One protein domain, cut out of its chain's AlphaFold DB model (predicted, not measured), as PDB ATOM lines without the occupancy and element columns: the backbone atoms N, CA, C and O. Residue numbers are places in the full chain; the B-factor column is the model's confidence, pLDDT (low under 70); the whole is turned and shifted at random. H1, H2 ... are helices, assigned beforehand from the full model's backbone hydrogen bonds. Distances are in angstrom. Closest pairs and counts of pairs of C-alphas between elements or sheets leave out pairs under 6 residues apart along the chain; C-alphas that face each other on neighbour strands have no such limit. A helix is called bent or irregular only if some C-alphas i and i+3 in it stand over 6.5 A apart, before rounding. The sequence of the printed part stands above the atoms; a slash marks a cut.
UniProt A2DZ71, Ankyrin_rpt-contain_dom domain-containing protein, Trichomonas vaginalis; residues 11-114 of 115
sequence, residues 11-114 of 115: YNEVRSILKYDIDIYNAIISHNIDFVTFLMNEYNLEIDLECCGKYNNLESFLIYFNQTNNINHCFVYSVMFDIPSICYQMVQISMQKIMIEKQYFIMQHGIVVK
ATOM      1  N   TYR A  11     121.144 133.895 193.092       56.44
ATOM      2  CA  TYR A  11     121.122 132.617 192.377       56.44
ATOM      3  C   TYR A  11     121.359 132.729 190.857       56.44
ATOM      4  O   TYR A  11     122.090 131.922 190.290       56.44
ATOM      5  N   ASN A  12     120.767 133.721 190.190       57.00
ATOM      6  CA  ASN A  12     120.959 133.958 188.755       57.00
ATOM      7  C   ASN A  12     122.368 134.477 188.460       57.00
ATOM      8  O   ASN A  12     122.949 134.095 187.451       57.00
ATOM      9  N   GLU A  13     122.919 135.276 189.369       61.12
ATOM     10  CA  GLU A  13     124.289 135.786 189.304       61.12
ATOM     11  C   GLU A  13     125.310 134.642 189.454       61.12
ATOM     12  O   GLU A  13     126.166 134.444 188.592       61.12
ATOM     13  N   VAL A  14     125.133 133.772 190.455       59.31
ATOM     14  CA  VAL A  14     125.951 132.556 190.634       59.31
ATOM     15  C   VAL A  14     125.797 131.593 189.450       59.31
ATOM     16  O   VAL A  14     126.782 131.026 188.986       59.31
ATOM     17  N   ARG A  15     124.586 131.425 188.907       58.16
ATOM     18  CA  ARG A  15     124.342 130.584 187.722       58.16
ATOM     19  C   ARG A  15     124.982 131.157 186.457       58.16
ATOM     20  O   ARG A  15     125.400 130.376 185.607       58.16
ATOM     21  N   SER A  16     125.052 132.482 186.318       62.34
ATOM     22  CA  SER A  16     125.805 133.109 185.231       62.34
ATOM     23  C   SER A  16     127.306 132.902 185.396       62.34
ATOM     24  O   SER A  16     127.937 132.497 184.432       62.34
ATOM     25  N   ILE A  17     127.853 133.050 186.607       65.00
ATOM     26  CA  ILE A  17     129.282 132.818 186.882       65.00
ATOM     27  C   ILE A  17     129.669 131.367 186.544       65.00
ATOM     28  O   ILE A  17     130.556 131.150 185.727       65.00
ATOM     29  N   LEU A  18     128.908 130.378 187.039       67.31
ATOM     30  CA  LEU A  18     129.145 128.951 186.755       67.31
ATOM     31  C   LEU A  18     129.034 128.584 185.265       67.31
ATOM     32  O   LEU A  18     129.587 127.576 184.831       67.31
ATOM     33  N   LYS A  19     128.279 129.358 184.477       73.25
ATOM     34  CA  LYS A  19     128.177 129.146 183.029       73.25
ATOM     35  C   LYS A  19     129.485 129.534 182.335       73.25
ATOM     36  O   LYS A  19     129.956 128.786 181.484       73.25
ATOM     37  N   TYR A  20     130.077 130.660 182.728       81.00
ATOM     38  CA  TYR A  20     131.298 131.159 182.105       81.00
ATOM     39  C   TYR A  20     132.539 130.320 182.450       81.00
ATOM     40  O   TYR A  20     133.433 130.214 181.612       81.00
ATOM     41  N   ASP A  21     132.557 129.641 183.604       81.12
ATOM     42  CA  ASP A  21     133.615 128.676 183.959       81.12
ATOM     43  C   ASP A  21     133.682 127.491 182.972       81.12
ATOM     44  O   ASP A  21     134.756 127.023 182.593       81.12
ATOM     45  N   ILE A  22     132.527 127.009 182.502       88.81
ATOM     46  CA  ILE A  22     132.472 125.958 181.473       88.81
ATOM     47  C   ILE A  22     132.894 126.527 180.111       88.81
ATOM     48  O   ILE A  22     133.597 125.863 179.345       88.81
ATOM     49  N   ASP A  23     132.475 127.757 179.804       91.88
ATOM     50  CA  ASP A  23     132.776 128.413 178.532       91.88
ATOM     51  C   ASP A  23     134.282 128.677 178.367       91.88
ATOM     52  O   ASP A  23     134.818 128.414 177.288       91.88
ATOM     53  N   ILE A  24     134.991 129.102 179.422       93.38
ATOM     54  CA  ILE A  24     136.445 129.326 179.359       93.38
ATOM     55  C   ILE A  24     137.208 128.015 179.162       93.38
ATOM     56  O   ILE A  24     138.125 127.953 178.343       93.38
ATOM     57  N   TYR A  25     136.780 126.932 179.813       95.00
ATOM     58  CA  TYR A  25     137.368 125.610 179.609       95.00
ATOM     59  C   TYR A  25     137.186 125.123 178.165       95.00
ATOM     60  O   TYR A  25     138.143 124.685 177.524       95.00
ATOM     61  N   ASN A  26     135.980 125.271 177.610       95.31
ATOM     62  CA  ASN A  26     135.707 124.949 176.208       95.31
ATOM     63  C   ASN A  26     136.527 125.821 175.248       95.31
ATOM     64  O   ASN A  26     137.004 125.328 174.222       95.31
ATOM     65  N   ALA A  27     136.715 127.103 175.567       96.75
ATOM     66  CA  ALA A  27     137.544 128.014 174.785       96.75
ATOM     67  C   ALA A  27     139.018 127.568 174.766       96.75
ATOM     68  O   ALA A  27     139.630 127.527 173.699       96.75
ATOM     69  N   ILE A  28     139.561 127.141 175.914       97.75
ATOM     70  CA  ILE A  28     140.919 126.585 176.017       97.75
ATOM     71  C   ILE A  28     141.037 125.296 175.197       97.75
ATOM     72  O   ILE A  28     141.958 125.166 174.392       97.75
ATOM     73  N   ILE A  29     140.094 124.358 175.340       97.25
ATOM     74  CA  ILE A  29     140.101 123.089 174.590       97.25
ATOM     75  C   ILE A  29     140.053 123.326 173.081       97.25
ATOM     76  O   ILE A  29     140.727 122.637 172.320       97.25
ATOM     77  N   SER A  30     139.232 124.280 172.647       97.44
ATOM     78  CA  SER A  30     139.035 124.594 171.231       97.44
ATOM     79  C   SER A  30     140.110 125.508 170.643       97.44
ATOM     80  O   SER A  30     140.033 125.818 169.455       97.44
ATOM     81  N   HIS A  31     141.103 125.928 171.438       97.38
ATOM     82  CA  HIS A  31     142.132 126.895 171.032       97.38
ATOM     83  C   HIS A  31     141.537 128.218 170.513       97.38
ATOM     84  O   HIS A  31     142.109 128.887 169.654       97.38
ATOM     85  N   ASN A  32     140.377 128.623 171.043       97.50
ATOM     86  CA  ASN A  32     139.712 129.869 170.669       97.50
ATOM     87  C   ASN A  32     140.232 131.036 171.520       97.50
ATOM     88  O   ASN A  32     139.626 131.421 172.522       97.50
ATOM     89  N   ILE A  33     141.375 131.585 171.115       97.19
ATOM     90  CA  ILE A  33     142.103 132.617 171.862       97.19
ATOM     91  C   ILE A  33     141.328 133.931 171.977       97.19
ATOM     92  O   ILE A  33     141.340 134.564 173.036       97.19
ATOM     93  N   ASP A  34     140.591 134.315 170.937       97.19
ATOM     94  CA  ASP A  34     139.733 135.503 170.979       97.19
ATOM     95  C   ASP A  34     138.656 135.355 172.060       97.19
ATOM     96  O   ASP A  34     138.376 136.289 172.808       97.19
ATOM     97  N   PHE A  35     138.090 134.153 172.208       95.38
ATOM     98  CA  PHE A  35     137.089 133.905 173.239       95.38
ATOM     99  C   PHE A  35     137.700 133.765 174.638       95.38
ATOM    100  O   PHE A  35     137.132 134.292 175.591       95.38
ATOM    101  N   VAL A  36     138.880 133.145 174.774       96.00
ATOM    102  CA  VAL A  36     139.628 133.114 176.046       96.00
ATOM    103  C   VAL A  36     139.926 134.535 176.530       96.00
ATOM    104  O   VAL A  36     139.623 134.867 177.673       96.00
ATOM    105  N   THR A  37     140.469 135.394 175.663       95.88
ATOM    106  CA  THR A  37     140.786 136.788 176.018       95.88
ATOM    107  C   THR A  37     139.536 137.608 176.319       95.88
ATOM    108  O   THR A  37     139.540 138.374 177.281       95.88
ATOM    109  N   PHE A  38     138.451 137.429 175.562       93.75
ATOM    110  CA  PHE A  38     137.159 138.048 175.862       93.75
ATOM    111  C   PHE A  38     136.660 137.664 177.261       93.75
ATOM    112  O   PHE A  38     136.353 138.539 178.066       93.75
ATOM    113  N   LEU A  39     136.626 136.366 177.577       92.69
ATOM    114  CA  LEU A  39     136.153 135.870 178.871       92.69
ATOM    115  C   LEU A  39     137.031 136.358 180.029       92.69
ATOM    116  O   LEU A  39     136.519 136.779 181.065       92.69
ATOM    117  N   MET A  40     138.349 136.352 179.840       91.50
ATOM    118  CA  MET A  40     139.305 136.804 180.847       91.50
ATOM    119  C   MET A  40     139.195 138.309 181.126       91.50
ATOM    120  O   MET A  40     139.256 138.714 182.281       91.50
ATOM    121  N   ASN A  41     139.007 139.139 180.098       90.94
ATOM    122  CA  ASN A  41     138.975 140.595 180.255       90.94
ATOM    123  C   ASN A  41     137.603 141.123 180.693       90.94
ATOM    124  O   ASN A  41     137.529 141.965 181.583       90.94
ATOM    125  N   GLU A  42     136.518 140.635 180.091       91.50
ATOM    126  CA  GLU A  42     135.169 141.153 180.360       91.50
ATOM    127  C   GLU A  42     134.578 140.584 181.653       91.50
ATOM    128  O   GLU A  42     133.843 141.274 182.362       91.50
ATOM    129  N   TYR A  43     134.909 139.332 181.984       88.69
ATOM    130  CA  TYR A  43     134.356 138.635 183.148       88.69
ATOM    131  C   TYR A  43     135.387 138.366 184.253       88.69
ATOM    132  O   TYR A  43     135.017 137.809 185.284       88.69
ATOM    133  N   ASN A  44     136.648 138.789 184.087       88.38
ATOM    134  CA  ASN A  44     137.739 138.578 185.054       88.38
ATOM    135  C   ASN A  44     137.917 137.106 185.469       88.38
ATOM    136  O   ASN A  44     138.262 136.817 186.615       88.38
ATOM    137  N   LEU A  45     137.652 136.175 184.549       89.62
ATOM    138  CA  LEU A  45     137.815 134.748 184.812       89.62
ATOM    139  C   LEU A  45     139.294 134.372 184.832       89.62
ATOM    140  O   LEU A  45     140.075 134.822 183.992       89.62
ATOM    141  N   GLU A  46     139.664 133.509 185.771       87.38
ATOM    142  CA  GLU A  46     141.014 132.962 185.837       87.38
ATOM    143  C   GLU A  46     141.150 131.757 184.895       87.38
ATOM    144  O   GLU A  46     140.284 130.885 184.838       87.38
ATOM    145  N   ILE A  47     142.252 131.711 184.145       93.19
ATOM    146  CA  ILE A  47     142.598 130.561 183.307       93.19
ATOM    147  C   ILE A  47     143.211 129.476 184.196       93.19
ATOM    148  O   ILE A  47     144.194 129.721 184.896       93.19
ATOM    149  N   ASP A  48     142.686 128.257 184.100       92.75
ATOM    150  CA  ASP A  48     143.318 127.083 184.695       92.75
ATOM    151  C   ASP A  48     144.527 126.634 183.852       92.75
ATOM    152  O   ASP A  48     144.392 126.140 182.726       92.75
ATOM    153  N   LEU A  49     145.729 126.797 184.411       95.81
ATOM    154  CA  LEU A  49     146.982 126.414 183.761       95.81
ATOM    155  C   LEU A  49     147.134 124.900 183.568       95.81
ATOM    156  O   LEU A  49     147.790 124.489 182.604       95.81
ATOM    157  N   GLU A  50     146.527 124.070 184.423       96.25
ATOM    158  CA  GLU A  50     146.523 122.615 184.235       96.25
ATOM    159  C   GLU A  50     145.798 122.269 182.934       96.25
ATOM    160  O   GLU A  50     146.265 121.450 182.140       96.25
ATOM    161  N   CYS A  51     144.687 122.961 182.672       96.12
ATOM    162  CA  CYS A  51     143.919 122.811 181.446       96.12
ATOM    163  C   CYS A  51     144.724 123.249 180.220       96.12
ATOM    164  O   CYS A  51     144.738 122.533 179.218       96.12
ATOM    165  N   CYS A  52     145.449 124.369 180.296       97.25
ATOM    166  CA  CYS A  52     146.334 124.790 179.208       97.25
ATOM    167  C   CYS A  52     147.389 123.727 178.883       97.25
ATOM    168  O   CYS A  52     147.556 123.392 177.711       97.25
ATOM    169  N   GLY A  53     148.051 123.164 179.898       96.75
ATOM    170  CA  GLY A  53     149.032 122.093 179.712       96.75
ATOM    171  C   GLY A  53     148.403 120.823 179.135       96.75
ATOM    172  O   GLY A  53     148.865 120.295 178.128       96.75
ATOM    173  N   LYS A  54     147.284 120.369 179.710       97.50
ATOM    174  CA  LYS A  54     146.574 119.148 179.293       97.50
ATOM    175  C   LYS A  54     146.105 119.185 177.836       97.50
ATOM    176  O   LYS A  54     146.137 118.157 177.164       97.50
ATOM    177  N   TYR A  55     145.654 120.344 177.359       97.19
ATOM    178  CA  TYR A  55     145.197 120.540 175.977       97.19
ATOM    179  C   TYR A  55     146.258 121.164 175.067       97.19
ATOM    180  O   TYR A  55     145.961 121.499 173.919       97.19
ATOM    181  N   ASN A  56     147.488 121.292 175.573       96.81
ATOM    182  CA  ASN A  56     148.638 121.860 174.883       96.81
ATOM    183  C   ASN A  56     148.347 123.233 174.242       96.81
ATOM    184  O   ASN A  56     148.818 123.532 173.147       96.81
ATOM    185  N   ASN A  57     147.531 124.057 174.907       97.75
ATOM    186  CA  ASN A  57     147.167 125.404 174.468       97.75
ATOM    187  C   ASN A  57     148.157 126.414 175.053       97.75
ATOM    188  O   ASN A  57     147.962 126.970 176.140       97.75
ATOM    189  N   LEU A  58     149.263 126.590 174.333       96.81
ATOM    190  CA  LEU A  58     150.370 127.442 174.747       96.81
ATOM    191  C   LEU A  58     149.980 128.923 174.732       96.81
ATOM    192  O   LEU A  58     150.374 129.679 175.615       96.81
ATOM    193  N   GLU A  59     149.180 129.349 173.763       97.25
ATOM    194  CA  GLU A  59     148.735 130.729 173.617       97.25
ATOM    195  C   GLU A  59     147.931 131.192 174.838       97.25
ATOM    196  O   GLU A  59     148.190 132.269 175.374       97.25
ATOM    197  N   SER A  60     147.018 130.356 175.341       97.31
ATOM    198  CA  SER A  60     146.232 130.658 176.547       97.31
ATOM    199  C   SER A  60     147.105 130.702 177.802       97.31
ATOM    200  O   SER A  60     146.933 131.583 178.647       97.31
ATOM    201  N   PHE A  61     148.099 129.816 177.897       97.31
ATOM    202  CA  PHE A  61     149.111 129.875 178.953       97.31
ATOM    203  C   PHE A  61     149.912 131.188 178.904       97.31
ATOM    204  O   PHE A  61     150.130 131.822 179.938       97.31
ATOM    205  N   LEU A  62     150.322 131.637 177.714       95.38
ATOM    206  CA  LEU A  62     151.065 132.889 177.543       95.38
ATOM    207  C   LEU A  62     150.210 134.119 177.866       95.38
ATOM    208  O   LEU A  62     150.726 135.082 178.432       95.38
ATOM    209  N   ILE A  63     148.911 134.089 177.563       95.62
ATOM    210  CA  ILE A  63     147.963 135.133 177.975       95.62
ATOM    211  C   ILE A  63     147.897 135.227 179.499       95.62
ATOM    212  O   ILE A  63     148.101 136.313 180.047       95.62
ATOM    213  N   TYR A  64     147.707 134.097 180.191       95.38
ATOM    214  CA  TYR A  64     147.718 134.068 181.655       95.38
ATOM    215  C   TYR A  64     149.033 134.614 182.221       95.38
ATOM    216  O   TYR A  64     149.025 135.446 183.134       95.38
ATOM    217  N   PHE A  65     150.169 134.168 181.677       93.62
ATOM    218  CA  PHE A  65     151.491 134.614 182.109       93.62
ATOM    219  C   PHE A  65     151.653 136.131 181.968       93.62
ATOM    220  O   PHE A  65     152.071 136.793 182.918       93.62
ATOM    221  N   ASN A  66     151.273 136.691 180.817       91.44
ATOM    222  CA  ASN A  66     151.383 138.123 180.552       91.44
ATOM    223  C   ASN A  66     150.499 138.964 181.482       91.44
ATOM    224  O   ASN A  66     150.922 140.029 181.926       91.44
ATOM    225  N   GLN A  67     149.289 138.495 181.791       90.50
ATOM    226  CA  GLN A  67     148.347 139.249 182.615       90.50
ATOM    227  C   GLN A  67     148.661 139.167 184.111       90.50
ATOM    228  O   GLN A  67     148.559 140.167 184.820       90.50
ATOM    229  N   THR A  68     149.042 137.990 184.610       91.44
ATOM    230  CA  THR A  68     149.264 137.778 186.050       91.44
ATOM    231  C   THR A  68     150.702 138.045 186.477       91.44
ATOM    232  O   THR A  68     150.958 138.335 187.647       91.44
ATOM    233  N   ASN A  69     151.659 137.909 185.553       87.12
ATOM    234  CA  ASN A  69     153.097 137.931 185.823       87.12
ATOM    235  C   ASN A  69     153.514 136.961 186.959       87.12
ATOM    236  O   ASN A  69     154.517 137.169 187.656       87.12
ATOM    237  N   ASN A  70     152.730 135.896 187.180       90.12
ATOM    238  CA  ASN A  70     152.968 134.910 188.230       90.12
ATOM    239  C   ASN A  70     153.942 133.830 187.739       90.12
ATOM    240  O   ASN A  70     153.555 132.717 187.380       90.12
ATOM    241  N   ILE A  71     155.229 134.185 187.730       90.06
ATOM    242  CA  ILE A  71     156.321 133.331 187.235       90.06
ATOM    243  C   ILE A  71     156.358 131.979 187.958       90.06
ATOM    244  O   ILE A  71     156.537 130.956 187.309       90.06
ATOM    245  N   ASN A  72     156.174 131.957 189.282       89.62
ATOM    246  CA  ASN A  72     156.265 130.720 190.065       89.62
ATOM    247  C   ASN A  72     155.175 129.725 189.661       89.62
ATOM    248  O   ASN A  72     155.461 128.546 189.465       89.62
ATOM    249  N   HIS A  73     153.943 130.213 189.505       91.19
ATOM    250  CA  HIS A  73     152.823 129.386 189.075       91.19
ATOM    251  C   HIS A  73     153.037 128.898 187.636       91.19
ATOM    252  O   HIS A  73     153.004 127.698 187.378       91.19
ATOM    253  N   CYS A  74     153.391 129.803 186.720       94.44
ATOM    254  CA  CYS A  74     153.643 129.457 185.320       94.44
ATOM    255  C   CYS A  74     154.811 128.476 185.150       94.44
ATOM    256  O   CYS A  74     154.749 127.603 184.291       94.44
ATOM    257  N   PHE A  75     155.857 128.566 185.976       92.62
ATOM    258  CA  PHE A  75     156.999 127.655 185.914       92.62
ATOM    259  C   PHE A  75     156.592 126.207 186.201       92.62
ATOM    260  O   PHE A  75     156.974 125.317 185.442       92.62
ATOM    261  N   VAL A  76     155.768 125.974 187.228       93.25
ATOM    262  CA  VAL A  76     155.278 124.627 187.571       93.25
ATOM    263  C   VAL A  76     154.491 124.021 186.414       93.25
ATOM    264  O   VAL A  76     154.742 122.878 186.057       93.25
ATOM    265  N   TYR A  77     153.596 124.786 185.788       95.56
ATOM    266  CA  TYR A  77     152.763 124.280 184.692       95.56
ATOM    267  C   TYR A  77     153.473 124.258 183.331       95.56
ATOM    268  O   TYR A  77     153.074 123.503 182.449       95.56
ATOM    269  N   SER A  78     154.565 125.011 183.153       95.19
ATOM    270  CA  SER A  78     155.325 125.030 181.893       95.19
ATOM    271  C   SER A  78     155.896 123.665 181.505       95.19
ATOM    272  O   SER A  78     156.064 123.381 180.319       95.19
ATOM    273  N   VAL A  79     156.148 122.799 182.492       94.81
ATOM    274  CA  VAL A  79     156.654 121.440 182.259       94.81
ATOM    275  C   VAL A  79     155.626 120.553 181.555       94.81
ATOM    276  O   VAL A  79     156.023 119.613 180.882       94.81
ATOM    277  N   MET A  80     154.326 120.864 181.651       96.31
ATOM    278  CA  MET A  80     153.256 120.069 181.032       96.31
ATOM    279  C   MET A  80     153.226 120.168 179.506       96.31
ATOM    280  O   MET A  80     152.606 119.333 178.861       96.31
ATOM    281  N   PHE A  81     153.877 121.181 178.931       95.31
ATOM    282  CA  PHE A  81     153.947 121.347 177.482       95.31
ATOM    283  C   PHE A  81     154.990 120.431 176.831       95.31
ATOM    284  O   PHE A  81     155.041 120.366 175.609       95.31
ATOM    285  N   ASP A  82     155.860 119.775 177.613       92.94
ATOM    286  CA  ASP A  82     156.988 118.974 177.113       92.94
ATOM    287  C   ASP A  82     157.886 119.734 176.107       92.94
ATOM    288  O   ASP A  82     158.549 119.150 175.247       92.94
ATOM    289  N   ILE A  83     157.944 121.068 176.232       93.69
ATOM    290  CA  ILE A  83     158.762 121.961 175.402       93.69
ATOM    291  C   ILE A  83     159.886 122.556 176.269       93.69
ATOM    292  O   ILE A  83     159.661 123.512 177.022       93.69
ATOM    293  N   PRO A  84     161.135 122.060 176.143       92.38
ATOM    294  CA  PRO A  84     162.254 122.522 176.967       92.38
ATOM    295  C   PRO A  84     162.548 124.022 176.850       92.38
ATOM    296  O   PRO A  84     163.008 124.640 177.812       92.38
ATOM    297  N   SER A  85     162.281 124.632 175.689       92.31
ATOM    298  CA  SER A  85     162.529 126.061 175.473       92.31
ATOM    299  C   SER A  85     161.644 126.956 176.343       92.31
ATOM    300  O   SER A  85     162.132 127.985 176.804       92.31
ATOM    301  N   ILE A  86     160.401 126.560 176.642       90.75
ATOM    302  CA  ILE A  86     159.508 127.314 177.539       90.75
ATOM    303  C   ILE A  86     160.057 127.276 178.964       90.75
ATOM    304  O   ILE A  86     160.197 128.319 179.601       90.75
ATOM    305  N   CYS A  87     160.439 126.092 179.448       89.62
ATOM    306  CA  CYS A  87     161.048 125.941 180.771       89.62
ATOM    307  C   CYS A  87     162.317 126.799 180.893       89.62
ATOM    308  O   CYS A  87     162.496 127.518 181.877       89.62
ATOM    309  N   TYR A  88     163.175 126.781 179.866       88.88
ATOM    310  CA  TYR A  88     164.369 127.623 179.824       88.88
ATOM    311  C   TYR A  88     164.018 129.114 179.884       88.88
ATOM    312  O   TYR A  88     164.605 129.843 180.683       88.88
ATOM    313  N   GLN A  89     163.043 129.570 179.094       90.31
ATOM    314  CA  GLN A  89     162.581 130.961 179.113       90.31
ATOM    315  C   GLN A  89     162.062 131.377 180.495       90.31
ATOM    316  O   GLN A  89     162.453 132.431 180.994       90.31
ATOM    317  N   MET A  90     161.263 130.534 181.155       89.38
ATOM    318  CA  MET A  90     160.760 130.799 182.509       89.38
ATOM    319  C   MET A  90     161.902 130.943 183.525       89.38
ATOM    320  O   MET A  90     161.893 131.875 184.333       89.38
ATOM    321  N   VAL A  91     162.936 130.096 183.439       87.38
ATOM    322  CA  VAL A  91     164.144 130.222 184.273       87.38
ATOM    323  C   VAL A  91     164.864 131.543 184.000       87.38
ATOM    324  O   VAL A  91     165.200 132.255 184.947       87.38
ATOM    325  N   GLN A  92     165.061 131.923 182.736       88.44
ATOM    326  CA  GLN A  92     165.718 133.192 182.396       88.44
ATOM    327  C   GLN A  92     164.969 134.400 182.975       88.44
ATOM    328  O   GLN A  92     165.586 135.267 183.595       88.44
ATOM    329  N   ILE A  93     163.643 134.435 182.831       87.56
ATOM    330  CA  ILE A  93     162.809 135.529 183.346       87.56
ATOM    331  C   ILE A  93     162.854 135.573 184.882       87.56
ATOM    332  O   ILE A  93     163.013 136.649 185.466       87.56
ATOM    333  N   SER A  94     162.792 134.417 185.551       82.94
ATOM    334  CA  SER A  94     162.901 134.343 187.015       82.94
ATOM    335  C   SER A  94     164.232 134.913 187.533       82.94
ATOM    336  O   SER A  94     164.251 135.681 188.497       82.94
ATOM    337  N   MET A  95     165.340 134.631 186.840       81.50
ATOM    338  CA  MET A  95     166.675 135.124 187.192       81.50
ATOM    339  C   MET A  95     166.815 136.635 186.976       81.50
ATOM    340  O   MET A  95     167.409 137.324 187.808       81.50
ATOM    341  N   GLN A  96     166.229 137.176 185.903       79.38
ATOM    342  CA  GLN A  96     166.211 138.621 185.650       79.38
ATOM    343  C   GLN A  96     165.473 139.386 186.754       79.38
ATOM    344  O   GLN A  96     165.960 140.423 187.209       79.38
ATOM    345  N   LYS A  97     164.345 138.856 187.245       76.38
ATOM    346  CA  LYS A  97     163.588 139.480 188.342       76.38
ATOM    347  C   LYS A  97     164.423 139.591 189.623       76.38
ATOM    348  O   LYS A  97     164.493 140.668 190.212       76.38
ATOM    349  N   ILE A  98     165.151 138.531 189.982       75.19
ATOM    350  CA  ILE A  98     166.067 138.524 191.138       75.19
ATOM    351  C   ILE A  98     167.174 139.576 190.979       75.19
ATOM    352  O   ILE A  98     167.539 140.255 191.943       75.19
ATOM    353  N   MET A  99     167.730 139.721 189.774       71.56
ATOM    354  CA  MET A  99     168.760 140.729 189.507       71.56
ATOM    355  C   MET A  99     168.230 142.160 189.680       71.56
ATOM    356  O   MET A  99     168.903 142.976 190.314       71.56
ATOM    357  N   ILE A 100     167.025 142.456 189.180       72.75
ATOM    358  CA  ILE A 100     166.385 143.777 189.308       72.75
ATOM    359  C   ILE A 100     166.097 144.112 190.782       72.75
ATOM    360  O   ILE A 100     166.416 145.212 191.237       72.75
ATOM    361  N   GLU A 101     165.560 143.163 191.553       71.25
ATOM    362  CA  GLU A 101     165.263 143.353 192.982       71.25
ATOM    363  C   GLU A 101     166.530 143.647 193.802       71.25
ATOM    364  O   GLU A 101     166.553 144.577 194.615       71.25
ATOM    365  N   LYS A 102     167.630 142.925 193.536       70.06
ATOM    366  CA  LYS A 102     168.934 143.192 194.167       70.06
ATOM    367  C   LYS A 102     169.455 144.591 193.842       70.06
ATOM    368  O   LYS A 102     169.966 145.277 194.727       70.06
ATOM    369  N   GLN A 103     169.327 145.030 192.592       65.88
ATOM    370  CA  GLN A 103     169.791 146.352 192.173       65.88
ATOM    371  C   GLN A 103     168.985 147.478 192.835       65.88
ATOM    372  O   GLN A 103     169.568 148.477 193.266       65.88
ATOM    373  N   TYR A 104     167.670 147.300 192.988       68.69
ATOM    374  CA  TYR A 104     166.817 148.236 193.721       68.69
ATOM    375  C   TYR A 104     167.227 148.342 195.194       68.69
ATOM    376  O   TYR A 104     167.398 149.450 195.704       68.69
ATOM    377  N   PHE A 105     167.483 147.212 195.860       73.12
ATOM    378  CA  PHE A 105     167.955 147.193 197.248       73.12
ATOM    379  C   PHE A 105     169.265 147.979 197.428       73.12
ATOM    380  O   PHE A 105     169.366 148.796 198.345       73.12
ATOM    381  N   ILE A 106     170.239 147.794 196.527       76.06
ATOM    382  CA  ILE A 106     171.519 148.522 196.550       76.06
ATOM    383  C   ILE A 106     171.305 150.030 196.341       76.06
ATOM    384  O   ILE A 106     171.908 150.830 197.057       76.06
ATOM    385  N   MET A 107     170.430 150.435 195.412       71.56
ATOM    386  CA  MET A 107     170.097 151.852 195.200       71.56
ATOM    387  C   MET A 107     169.491 152.498 196.447       71.56
ATOM    388  O   MET A 107     169.928 153.580 196.835       71.56
ATOM    389  N   GLN A 108     168.531 151.837 197.101       76.12
ATOM    390  CA  GLN A 108     167.901 152.372 198.312       76.12
ATOM    391  C   GLN A 108     168.916 152.533 199.453       76.12
ATOM    392  O   GLN A 108     168.973 153.589 200.078       76.12
ATOM    393  N   HIS A 109     169.787 151.542 199.671       68.88
ATOM    394  CA  HIS A 109     170.845 151.636 200.685       68.88
ATOM    395  C   HIS A 109     171.860 152.737 200.355       68.88
ATOM    396  O   HIS A 109     172.238 153.509 201.231       68.88
ATOM    397  N   GLY A 110     172.259 152.871 199.088       67.50
ATOM    398  CA  GLY A 110     173.166 153.931 198.645       67.50
ATOM    399  C   GLY A 110     172.589 155.345 198.791       67.50
ATOM    400  O   GLY A 110     173.349 156.284 199.020       67.50
ATOM    401  N   ILE A 111     171.265 155.509 198.685       66.88
ATOM    402  CA  ILE A 111     170.570 156.778 198.952       66.88
ATOM    403  C   ILE A 111     170.525 157.068 200.459       66.88
ATOM    404  O   ILE A 111     170.787 158.199 200.861       66.88
ATOM    405  N   VAL A 112     170.233 156.064 201.293       65.19
ATOM    406  CA  VAL A 112     170.166 156.217 202.759       65.19
ATOM    407  C   VAL A 112     171.529 156.562 203.362       65.19
ATOM    408  O   VAL A 112     171.596 157.415 204.234       65.19
ATOM    409  N   VAL A 113     172.621 155.970 202.871       65.81
ATOM    410  CA  VAL A 113     173.987 156.233 203.374       65.81
ATOM    411  C   VAL A 113     174.524 157.612 202.944       65.81
ATOM    412  O   VAL A 113     175.515 158.088 203.489       65.81
ATOM    413  N   LYS A 114     173.888 158.273 201.967       64.81
ATOM    414  CA  LYS A 114     174.272 159.611 201.477       64.81
ATOM    415  C   LYS A 114     173.469 160.768 202.102       64.81
ATOM    416  O   LYS A 114     173.664 161.906 201.678       64.81
TER     417      LYS A 114
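This is residues 11 to 114 of the 115 residues of the protein "Ankyrin_rpt-contain_dom domain-containing protein" of Trichomonas vaginalis (UniProt A2DZ71). The long helix H6 sticks out as an arm from a small body of helices, packing on H5 with its first part while residues 98 to 114, of which 98 to 112 belong to H6, stand free. In the body H3, H4 and H5 make a triangle of nearly aligned helices, H2 packs on H4, and H1 packs on H2 and H3 with its later residues, its first ones, 11 to 16, sticking out at the far side from H6. The printed part has 104 residues with six named helices, H1 to H6 in that order along the chain, and no named strand; the class is all helix. The whole is loose, with a radius of gyration of the C-alphas of 18.1 A, and flat, spanning 60 by 37 by 20 A, the arm of H6 giving much of the length.

H6, the longest helix, has 29 residues, 84 to 112, and measures 43.2 A from C-alpha 84 at (162.254, 122.522, 176.967) to C-alpha 112 at (170.166, 156.217, 202.759). Before it comes H5, residues 71 to 81, 15.6 A long; it is neither bent nor irregular, but only just: C-alphas 76 and 79 are 6.3 A apart. H4, residues 58 to 68, is 15.4 A long. H3 is the short helix of residues 49 to 54, 8.5 A long. H2, residues 33 to 43, is 15.0 A long. H1, residues 11 to 29, is 27.7 A long and begins with C-alpha 11 at (121.122, 132.617, 192.377).

H6 touches H5 with residues 86 to 94 alone, the closest C-alphas being those of Ser 78 and Cys 87, 5.9 A apart. The two form a helical hairpin, at a shallow tilt of 10 degrees, opposite ways. H5 touches H4 in another hairpin, at a shallow tilt of 4 degrees, with the closest C-alphas, of Phe 65 and Cys 74, 6.4 A apart. H3 touches H5, the closest C-alphas being those of Gly 53 and Met 80 at 4.9 A; they run the same way at a shallow tilt of 10 degrees. H3 and H4 also form a hairpin, at a shallow tilt of 9 degrees, and the closest C-alphas, of Cys 52 and Phe 61, are 5.8 A apart. H2 touches H4 at a shallow tilt of 28 degrees, the same way, with the closest C-alphas, of Ile 33 and Ser 60, 6.5 A apart. H1 touches H2 with residues 20 to 28 alone; in this hairpin the tilt is a shallow 23 degrees and the closest C-alphas, of Ala 27 and Val 36, are 5.7 A apart. H1 touches H3 with residues 25 to 29 alone, at a steep tilt of 44 degrees, the closest C-alphas, of Ile 28 and Cys 52, being 6.5 A apart. H6 is apart from H1, H2, H3 and H4. In H2, H3, H4 and H6 every O i to N i+4 pair is within hydrogen-bond range; in H1 14 of 15 are, and in H5 4 of 7.

The C-alphas of Asn 12 and Lys 114, the two farthest apart, are 60.5 A apart. Without the free stretches, residues 11 to 16 and 98 to 114, the body has 81 residues, spans 38 by 23 by 18 A and has a radius of gyration of 12.6 A. The printed part has no cut, and the five links between helices are tight. The mean pLDDT of the printed part is 86.2; it is under 70 in residues 11 to 18, 103 to 104 and 109 to 114 of the model.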